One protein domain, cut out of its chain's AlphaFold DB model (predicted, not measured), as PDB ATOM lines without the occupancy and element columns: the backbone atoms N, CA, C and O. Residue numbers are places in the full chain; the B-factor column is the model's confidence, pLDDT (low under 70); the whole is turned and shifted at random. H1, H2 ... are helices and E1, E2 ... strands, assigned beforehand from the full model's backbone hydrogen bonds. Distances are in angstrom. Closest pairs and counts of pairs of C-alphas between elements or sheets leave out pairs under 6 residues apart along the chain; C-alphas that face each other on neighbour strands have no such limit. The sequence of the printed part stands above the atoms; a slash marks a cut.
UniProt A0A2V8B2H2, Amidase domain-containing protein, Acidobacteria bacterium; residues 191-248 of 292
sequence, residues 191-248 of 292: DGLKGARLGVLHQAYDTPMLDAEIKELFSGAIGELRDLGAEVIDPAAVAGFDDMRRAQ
ATOM      1  N   ASP A 191     -28.677 -17.644  28.551       95.25
ATOM      2  CA  ASP A 191     -29.306 -16.328  28.553       95.25
ATOM      3  C   ASP A 191     -30.338 -16.158  27.426       95.25
ATOM      4  O   ASP A 191     -30.728 -15.035  27.118       95.25
ATOM      5  N   GLY A 192     -30.786 -17.256  26.806       94.94
ATOM      6  CA  GLY A 192     -31.642 -17.228  25.615       94.94
ATOM      7  C   GLY A 192     -33.015 -16.576  25.806       94.94
ATOM      8  O   GLY A 192     -33.659 -16.238  24.818       94.94
ATOM      9  N   LEU A 193     -33.457 -16.376  27.052       96.25
ATOM     10  CA  LEU A 193     -34.711 -15.687  27.373       96.25
ATOM     11  C   LEU A 193     -34.582 -14.160  27.403       96.25
ATOM     12  O   LEU A 193     -35.596 -13.476  27.287       96.25
ATOM     13  N   LYS A 194     -33.369 -13.603  27.513       97.38
ATOM     14  CA  LYS A 194     -33.178 -12.149  27.581       97.38
ATOM     15  C   LYS A 194     -33.630 -11.490  26.280       97.38
ATOM     16  O   LYS A 194     -33.032 -11.708  25.228       97.38
ATOM     17  N   GLY A 195     -34.674 -10.669  26.366       94.06
ATOM     18  CA  GLY A 195     -35.278 -10.000  25.210       94.06
ATOM     19  C   GLY A 195     -36.182 -10.896  24.355       94.06
ATOM     20  O   GLY A 195     -36.668 -10.449  23.317       94.06
ATOM     21  N   ALA A 196     -36.434 -12.143  24.768       97.00
ATOM     22  CA  ALA A 196     -37.443 -12.982  24.133       97.00
ATOM     23  C   ALA A 196     -38.842 -12.432  24.443       97.00
ATOM     24  O   ALA A 196     -39.131 -12.093  25.588       97.00
ATOM     25  N   ARG A 197     -39.719 -12.375  23.436       97.88
ATOM     26  CA  ARG A 197     -41.111 -11.928  23.589       97.88
ATOM     27  C   ARG A 197     -42.034 -13.140  23.578       97.88
ATOM     28  O   ARG A 197     -42.130 -13.823  22.558       97.88
ATOM     29  N   LEU A 198     -42.682 -13.424  24.703       97.19
ATOM     30  CA  LEU A 198     -43.487 -14.626  24.919       97.19
ATOM     31  C   LEU A 198     -44.946 -14.245  25.164       97.19
ATOM     32  O   LEU A 198     -45.242 -13.474  26.070       97.19
ATOM     33  N   GLY A 199     -45.863 -14.786  24.363       96.81
ATOM     34  CA  GLY A 199     -47.299 -14.570  24.530       96.81
ATOM     35  C   GLY A 199     -47.968 -15.687  25.332       96.81
ATOM     36  O   GLY A 199     -47.797 -16.859  24.996       96.81
ATOM     37  N   VAL A 200     -48.767 -15.340  26.342       96.12
ATOM     38  CA  VAL A 200     -49.564 -16.301  27.122       96.12
ATOM     39  C   VAL A 200     -50.944 -16.472  26.484       96.12
ATOM     40  O   VAL A 200     -51.789 -15.576  26.518       96.12
ATOM     41  N   LEU A 201     -51.179 -17.635  25.871       92.81
ATOM     42  CA  LEU A 201     -52.413 -17.937  25.142       92.81
ATOM     43  C   LEU A 201     -53.479 -18.547  26.064       92.81
ATOM     44  O   LEU A 201     -53.742 -19.751  26.020       92.81
ATOM     45  N   HIS A 202     -54.127 -17.704  26.865       91.19
ATOM     46  CA  HIS A 202     -55.207 -18.116  27.772       91.19
ATOM     47  C   HIS A 202     -56.338 -18.883  27.062       91.19
ATOM     48  O   HIS A 202     -56.818 -19.892  27.577       91.19
ATOM     49  N   GLN A 203     -56.690 -18.494  25.827       89.19
ATOM     50  CA  GLN A 203     -57.725 -19.157  25.012       89.19
ATOM     51  C   GLN A 203     -57.492 -20.669  24.812       89.19
ATOM     52  O   GLN A 203     -58.426 -21.395  24.478       89.19
ATOM     53  N   ALA A 204     -56.259 -21.157  24.988       84.69
ATOM     54  CA  ALA A 204     -55.914 -22.558  24.784       84.69
ATOM     55  C   ALA A 204     -56.120 -23.455  26.018       84.69
ATOM     56  O   ALA A 204     -56.214 -24.672  25.835       84.69
ATOM     57  N   TYR A 205     -56.165 -22.905  27.238       85.44
ATOM     58  CA  TYR A 205     -56.182 -23.710  28.470       85.44
ATOM     59  C   TYR A 205     -57.126 -23.206  29.571       85.44
ATOM     60  O   TYR A 205     -57.481 -23.997  30.447       85.44
ATOM     61  N   ASP A 206     -57.565 -21.944  29.538       87.00
ATOM     62  CA  ASP A 206     -58.504 -21.422  30.531       87.00
ATOM     63  C   ASP A 206     -59.887 -22.038  30.318       87.00
ATOM     64  O   ASP A 206     -60.658 -21.654  29.436       87.00
ATOM     65  N   THR A 207     -60.201 -23.027  31.148       86.44
ATOM     66  CA  THR A 207     -61.496 -23.703  31.154       86.44
ATOM     67  C   THR A 207     -62.044 -23.762  32.577       86.44
ATOM     68  O   THR A 207     -61.260 -23.783  33.526       86.44
ATOM     69  N   PRO A 208     -63.373 -23.876  32.762       86.81
ATOM     70  CA  PRO A 208     -63.960 -24.056  34.092       86.81
ATOM     71  C   PRO A 208     -63.486 -25.318  34.834       86.81
ATOM     72  O   PRO A 208     -63.731 -25.442  36.027       86.81
ATOM     73  N   MET A 209     -62.852 -26.264  34.132       89.81
ATOM     74  CA  MET A 209     -62.334 -27.518  34.687       89.81
ATOM     75  C   MET A 209     -60.828 -27.473  34.977       89.81
ATOM     76  O   MET A 209     -60.256 -28.501  35.329       89.81
ATOM     77  N   LEU A 210     -60.167 -26.329  34.770       89.38
ATOM     78  CA  LEU A 210     -58.742 -26.191  35.046       89.38
ATOM     79  C   LEU A 210     -58.486 -26.352  36.548       89.38
ATOM     80  O   LEU A 210     -59.074 -25.645  37.363       89.38
ATOM     81  N   ASP A 211     -57.586 -27.271  36.884       93.38
ATOM     82  CA  ASP A 211     -57.170 -27.512  38.259       93.38
ATOM     83  C   ASP A 211     -56.412 -26.297  38.828       93.38
ATOM     84  O   ASP A 211     -55.566 -25.699  38.152       93.38
ATOM     85  N   ALA A 212     -56.739 -25.916  40.064       94.12
ATOM     86  CA  ALA A 212     -56.171 -24.740  40.713       94.12
ATOM     87  C   ALA A 212     -54.664 -24.884  40.978       94.12
ATOM     88  O   ALA A 212     -53.930 -23.917  40.782       94.12
ATOM     89  N   GLU A 213     -54.197 -26.080  41.345       95.56
ATOM     90  CA  GLU A 213     -52.778 -26.360  41.589       95.56
ATOM     91  C   GLU A 213     -51.983 -26.248  40.282       95.56
ATOM     92  O   GLU A 213     -50.941 -25.595  40.226       95.56
ATOM     93  N   ILE A 214     -52.522 -26.788  39.183       92.25
ATOM     94  CA  ILE A 214     -51.906 -26.664  37.853       92.25
ATOM     95  C   ILE A 214     -51.852 -25.202  37.401       92.25
ATOM     96  O   ILE A 214     -50.847 -24.763  36.837       92.25
ATOM     97  N   LYS A 215     -52.914 -24.430  37.657       92.69
ATOM     98  CA  LYS A 215     -52.955 -22.999  37.336       92.69
ATOM     99  C   LYS A 215     -51.898 -22.213  38.114       92.69
ATOM    100  O   LYS A 215     -51.251 -21.338  37.534       92.69
ATOM    101  N   GLU A 216     -51.722 -22.508  39.398       95.50
ATOM    102  CA  GLU A 216     -50.718 -21.862  40.246       95.50
ATOM    103  C   GLU A 216     -49.295 -22.200  39.785       95.50
ATOM    104  O   GLU A 216     -48.510 -21.285  39.532       95.50
ATOM    105  N   LEU A 217     -48.999 -23.484  39.547       95.44
ATOM    106  CA  LEU A 217     -47.710 -23.938  39.008       95.44
ATOM    107  C   LEU A 217     -47.377 -23.269  37.670       95.44
ATOM    108  O   LEU A 217     -46.258 -22.794  37.465       95.44
ATOM    109  N   PHE A 218     -48.351 -23.188  36.761       94.50
ATOM    110  CA  PHE A 218     -48.161 -22.528  35.472       94.50
ATOM    111  C   PHE A 218     -47.909 -21.022  35.628       94.50
ATOM    112  O   PHE A 218     -47.020 -20.474  34.979       94.50
ATOM    113  N   SER A 219     -48.638 -20.359  36.528       94.44
ATOM    114  CA  SER A 219     -48.453 -18.929  36.814       94.44
ATOM    115  C   SER A 219     -47.072 -18.640  37.411       94.44
ATOM    116  O   SER A 219     -46.428 -17.667  37.014       94.44
ATOM    117  N   GLY A 220     -46.588 -19.510  38.305       97.50
ATOM    118  CA  GLY A 220     -45.227 -19.456  38.845       97.50
ATOM    119  C   GLY A 220     -44.168 -19.574  37.750       97.50
ATOM    120  O   GLY A 220     -43.289 -18.718  37.655       97.50
ATOM    121  N   ALA A 221     -44.317 -20.546  36.845       96.62
ATOM    122  CA  ALA A 221     -43.408 -20.720  35.710       96.62
ATOM    123  C   ALA A 221     -43.373 -19.491  34.780       96.62
ATOM    124  O   ALA A 221     -42.311 -19.121  34.281       96.62
ATOM    125  N   ILE A 222     -44.506 -18.811  34.562       97.00
ATOM    126  CA  ILE A 222     -44.525 -17.542  33.813       97.00
ATOM    127  C   ILE A 222     -43.734 -16.455  34.560       97.00
ATOM    128  O   ILE A 222     -43.016 -15.680  33.926       97.00
ATOM    129  N   GLY A 223     -43.846 -16.388  35.890       97.81
ATOM    130  CA  GLY A 223     -43.032 -15.503  36.731       97.81
ATOM    131  C   GLY A 223     -41.533 -15.741  36.540       97.81
ATOM    132  O   GLY A 223     -40.809 -14.806  36.209       97.81
ATOM    133  N   GLU A 224     -41.093 -16.998  36.608       97.88
ATOM    134  CA  GLU A 224     -39.689 -17.372  36.377       97.88
ATOM    135  C   GLU A 224     -39.190 -16.946  34.986       97.88
ATOM    136  O   GLU A 224     -38.068 -16.459  34.845       97.88
ATOM    137  N   LEU A 225     -40.023 -17.065  33.943       97.62
ATOM    138  CA  LEU A 225     -39.670 -16.594  32.597       97.62
ATOM    139  C   LEU A 225     -39.430 -15.076  32.557       97.62
ATOM    140  O   LEU A 225     -38.507 -14.628  31.871       97.62
ATOM    141  N   ARG A 226     -40.227 -14.286  33.297       97.31
ATOM    142  CA  ARG A 226     -40.034 -12.829  33.424       97.31
ATOM    143  C   ARG A 226     -38.722 -12.516  34.141       97.31
ATOM    144  O   ARG A 226     -37.938 -11.715  33.634       97.31
ATOM    145  N   ASP A 227     -38.448 -13.194  35.252       97.62
ATOM    146  CA  ASP A 227     -37.230 -12.998  36.053       97.62
ATOM    147  C   ASP A 227     -35.953 -13.349  35.271       97.62
ATOM    148  O   ASP A 227     -34.908 -12.716  35.433       97.62
ATOM    149  N   LEU A 228     -36.042 -14.316  34.352       97.31
ATOM    150  CA  LEU A 228     -34.961 -14.683  33.432       97.31
ATOM    151  C   LEU A 228     -34.771 -13.690  32.263       97.31
ATOM    152  O   LEU A 228     -33.830 -13.841  31.476       97.31
ATOM    153  N   GLY A 229     -35.607 -12.651  32.167       97.12
ATOM    154  CA  GLY A 229     -35.458 -11.525  31.240       97.12
ATOM    155  C   GLY A 229     -36.334 -11.579  29.986       97.12
ATOM    156  O   GLY A 229     -36.046 -10.842  29.035       97.12
ATOM    157  N   ALA A 230     -37.366 -12.428  29.959       97.94
ATOM    158  CA  ALA A 230     -38.338 -12.446  28.867       97.94
ATOM    159  C   ALA A 230     -39.392 -11.335  29.026       97.94
ATOM    160  O   ALA A 230     -39.926 -11.099  30.111       97.94
ATOM    161  N   GLU A 231     -39.754 -10.693  27.918       98.00
ATOM    162  CA  GLU A 231     -40.939  -9.841  27.820       98.00
ATOM    163  C   GLU A 231     -42.167 -10.747  27.664       98.00
ATOM    164  O   GLU A 231     -42.408 -11.321  26.601       98.00
ATOM    165  N   VAL A 232     -42.945 -10.895  28.733       97.75
ATOM    166  CA  VAL A 232     -44.162 -11.714  28.717       97.75
ATOM    167  C   VAL A 232     -45.385 -10.840  28.444       97.75
ATOM    168  O   VAL A 232     -45.712  -9.954  29.233       97.75
ATOM    169  N   ILE A 233     -46.082 -11.135  27.347       96.88
ATOM    170  CA  ILE A 233     -47.334 -10.505  26.921       96.88
ATOM    171  C   ILE A 233     -48.484 -11.405  27.370       96.88
ATOM    172  O   ILE A 233     -48.657 -12.511  26.855       96.88
ATOM    173  N   ASP A 234     -49.265 -10.932  28.331       94.19
ATOM    174  CA  ASP A 234     -50.259 -11.741  29.023       94.19
ATOM    175  C   ASP A 234     -51.544 -10.926  29.290       94.19
ATOM    176  O   ASP A 234     -51.487  -9.974  30.074       94.19
ATOM    177  N   PRO A 235     -52.681 -11.232  28.629       93.06
ATOM    178  CA  PRO A 235     -52.880 -12.306  27.651       93.06
ATOM    179  C   PRO A 235     -52.420 -11.928  26.231       93.06
ATOM    180  O   PRO A 235     -52.584 -10.795  25.776       93.06
ATOM    181  N   ALA A 236     -51.937 -12.915  25.475       93.25
ATOM    182  CA  ALA A 236     -51.695 -12.808  24.036       93.25
ATOM    183  C   ALA A 236     -52.806 -13.529  23.259       93.25
ATOM    184  O   ALA A 236     -52.728 -14.730  22.993       93.25
ATOM    185  N   ALA A 237     -53.865 -12.794  22.918       89.44
ATOM    186  CA  ALA A 237     -55.015 -13.345  22.207       89.44
ATOM    187  C   ALA A 237     -54.735 -13.561  20.709       89.44
ATOM    188  O   ALA A 237     -54.096 -12.741  20.048       89.44
ATOM    189  N   VAL A 238     -55.282 -14.643  20.157       90.44
ATOM    190  CA  VAL A 238     -55.283 -14.955  18.725       90.44
ATOM    191  C   VAL A 238     -56.687 -14.714  18.171       90.44
ATOM    192  O   VAL A 238     -57.669 -15.322  18.606       90.44
ATOM    193  N   ALA A 239     -56.786 -13.812  17.193       90.44
ATOM    194  CA  ALA A 239     -58.040 -13.533  16.501       90.44
ATOM    195  C   ALA A 239     -58.532 -14.776  15.737       90.44
ATOM    196  O   ALA A 239     -57.743 -15.469  15.099       90.44
ATOM    197  N   GLY A 240     -59.836 -15.065  15.805       85.75
ATOM    198  CA  GLY A 240     -60.436 -16.222  15.123       85.75
ATOM    199  C   GLY A 240     -60.056 -17.593  15.704       85.75
ATOM    200  O   GLY A 240     -60.319 -18.618  15.077       85.75
ATOM    201  N   PHE A 241     -59.453 -17.646  16.899       84.56
ATOM    202  CA  PHE A 241     -58.997 -18.899  17.513       84.56
ATOM    203  C   PHE A 241     -60.112 -19.953  17.659       84.56
ATOM    204  O   PHE A 241     -59.901 -21.132  17.366       84.56
ATOM    205  N   ASP A 242     -61.320 -19.541  18.053       79.19
ATOM    206  CA  ASP A 242     -62.463 -20.450  18.229       79.19
ATOM    207  C   ASP A 242     -62.976 -21.066  16.921       79.19
ATOM    208  O   ASP A 242     -63.523 -22.177  16.921       79.19
ATOM    209  N   ASP A 243     -62.775 -20.378  15.800       79.88
ATOM    210  CA  ASP A 243     -63.158 -20.873  14.479       79.88
ATOM    211  C   ASP A 243     -62.142 -21.902  13.978       79.88
ATOM    212  O   ASP A 243     -62.523 -22.949  13.451       79.88
ATOM    213  N   MET A 244     -60.855 -21.694  14.277       73.25
ATOM    214  CA  MET A 244     -59.805 -22.686  14.024       73.25
ATOM    215  C   MET A 244     -60.020 -23.969  14.841       73.25
ATOM    216  O   MET A 244     -59.777 -25.069  14.343       73.25
ATOM    217  N   ARG A 245     -60.533 -23.853  16.077       64.62
ATOM    218  CA  ARG A 245     -60.770 -24.980  17.003       64.62
ATOM    219  C   ARG A 245     -61.768 -26.019  16.495       64.62
ATOM    220  O   ARG A 245     -61.750 -27.155  16.970       64.62
ATOM    221  N   ARG A 246     -62.623 -25.661  15.534       52.75
ATOM    222  CA  ARG A 246     -63.723 -26.510  15.045       52.75
ATOM    223  C   ARG A 246     -63.450 -27.212  13.709       52.75
ATOM    224  O   ARG A 246     -64.253 -28.050  13.312       52.75
ATOM    225  N   ALA A 247     -62.310 -26.973  13.061       50.06
ATOM    226  CA  ALA A 247     -62.025 -27.468  11.709       50.06
ATOM    227  C   ALA A 247     -61.263 -28.815  11.635       50.06
ATOM    228  O   ALA A 247     -60.486 -29.039  10.711       50.06
ATOM    229  N   GLN A 248     -61.471 -29.750  12.571       52.09
ATOM    230  CA  GLN A 248     -61.008 -31.143  12.403       52.09
ATOM    231  C   GLN A 248     -62.026 -31.927  11.558       52.09
ATOM    232  O   GLN A 248     -62.665 -32.870  12.019       52.09
TER     233      GLN A 248
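This is residues 191 to 248 of the 292 residues of the protein "Amidase domain-containing protein" of Acidobacteria bacterium (UniProt A0A2V8B2H2). An open loop of chain: two very short parallel strands, E1 and E2, lie side by side, and between them the chain swings out through a long link and comes back along one long helix, H1, which nears the strands with its last residues. The part of the loop made by residues 207 to 214 and 216 to 221, mostly in H1, sticks out, and a one-turn helix, H2, lies away from H1 near the last printed residues. The printed part has 58 residues, with two named helices and two named strands in the order E1, H1, E2, H2; the sheet's order is E1, E2, parallel. The class is mixed, helices and strands, though under half of the residues, 26 of 58, are in named elements. The whole is loose, with a radius of gyration of the C-alphas of 13.6 A and spans of 38 by 26 by 17 A.

After residues 191 to 196, E1 takes residues 197 to 199, beginning at C-alpha 197 at (-41.111, -11.928, 23.589). Residues 200 to 211 hold no named element. H1, residues 212 to 227, measures 22.8 A from C-alpha 212 at (-56.171, -24.740, 40.713) to C-alpha 227. E2 follows with residues 231 to 233. H2, residues 241 to 244, ends at C-alpha 244 at (-59.805, -22.686, 14.024).

E1 and E2 are parallel neighbours, with 23 degrees between their directions. The C-alphas of Arg 197 and Glu 231 face each other at 4.7 A. N 198 and O 231 are within hydrogen-bond range at 2.8 A, as are N 233 and O 198 at 2.8 A. E1, H1 and E2 form a strand-helix-strand unit, two parallel neighbour strands with a helix between them along the chain, and its crossover is right-handed. The closest C-alphas of H1 and E2 are those of Arg 226 and Val 232, 6.4 A apart, while the centres of the two are 13.3 A apart. H2 is apart from E1 and from H1. In H1 every O i to N i+4 pair is within hydrogen-bond range; H2 is too short for such a pair, and its one O i to N i+3 pair is within range.

The two C-alphas farthest apart, those of Asp 191 and Gln 248, are 38.5 A apart and are also the first and last printed. The printed part has no cut. The link from E1 to H1, 12 residues, is long; that from H1 to E2, 3 residues, is tight; that from E2 to H2, 7 residues, is short. The mean pLDDT of the printed part is 90.2, and residues 245 to 248 are under 70.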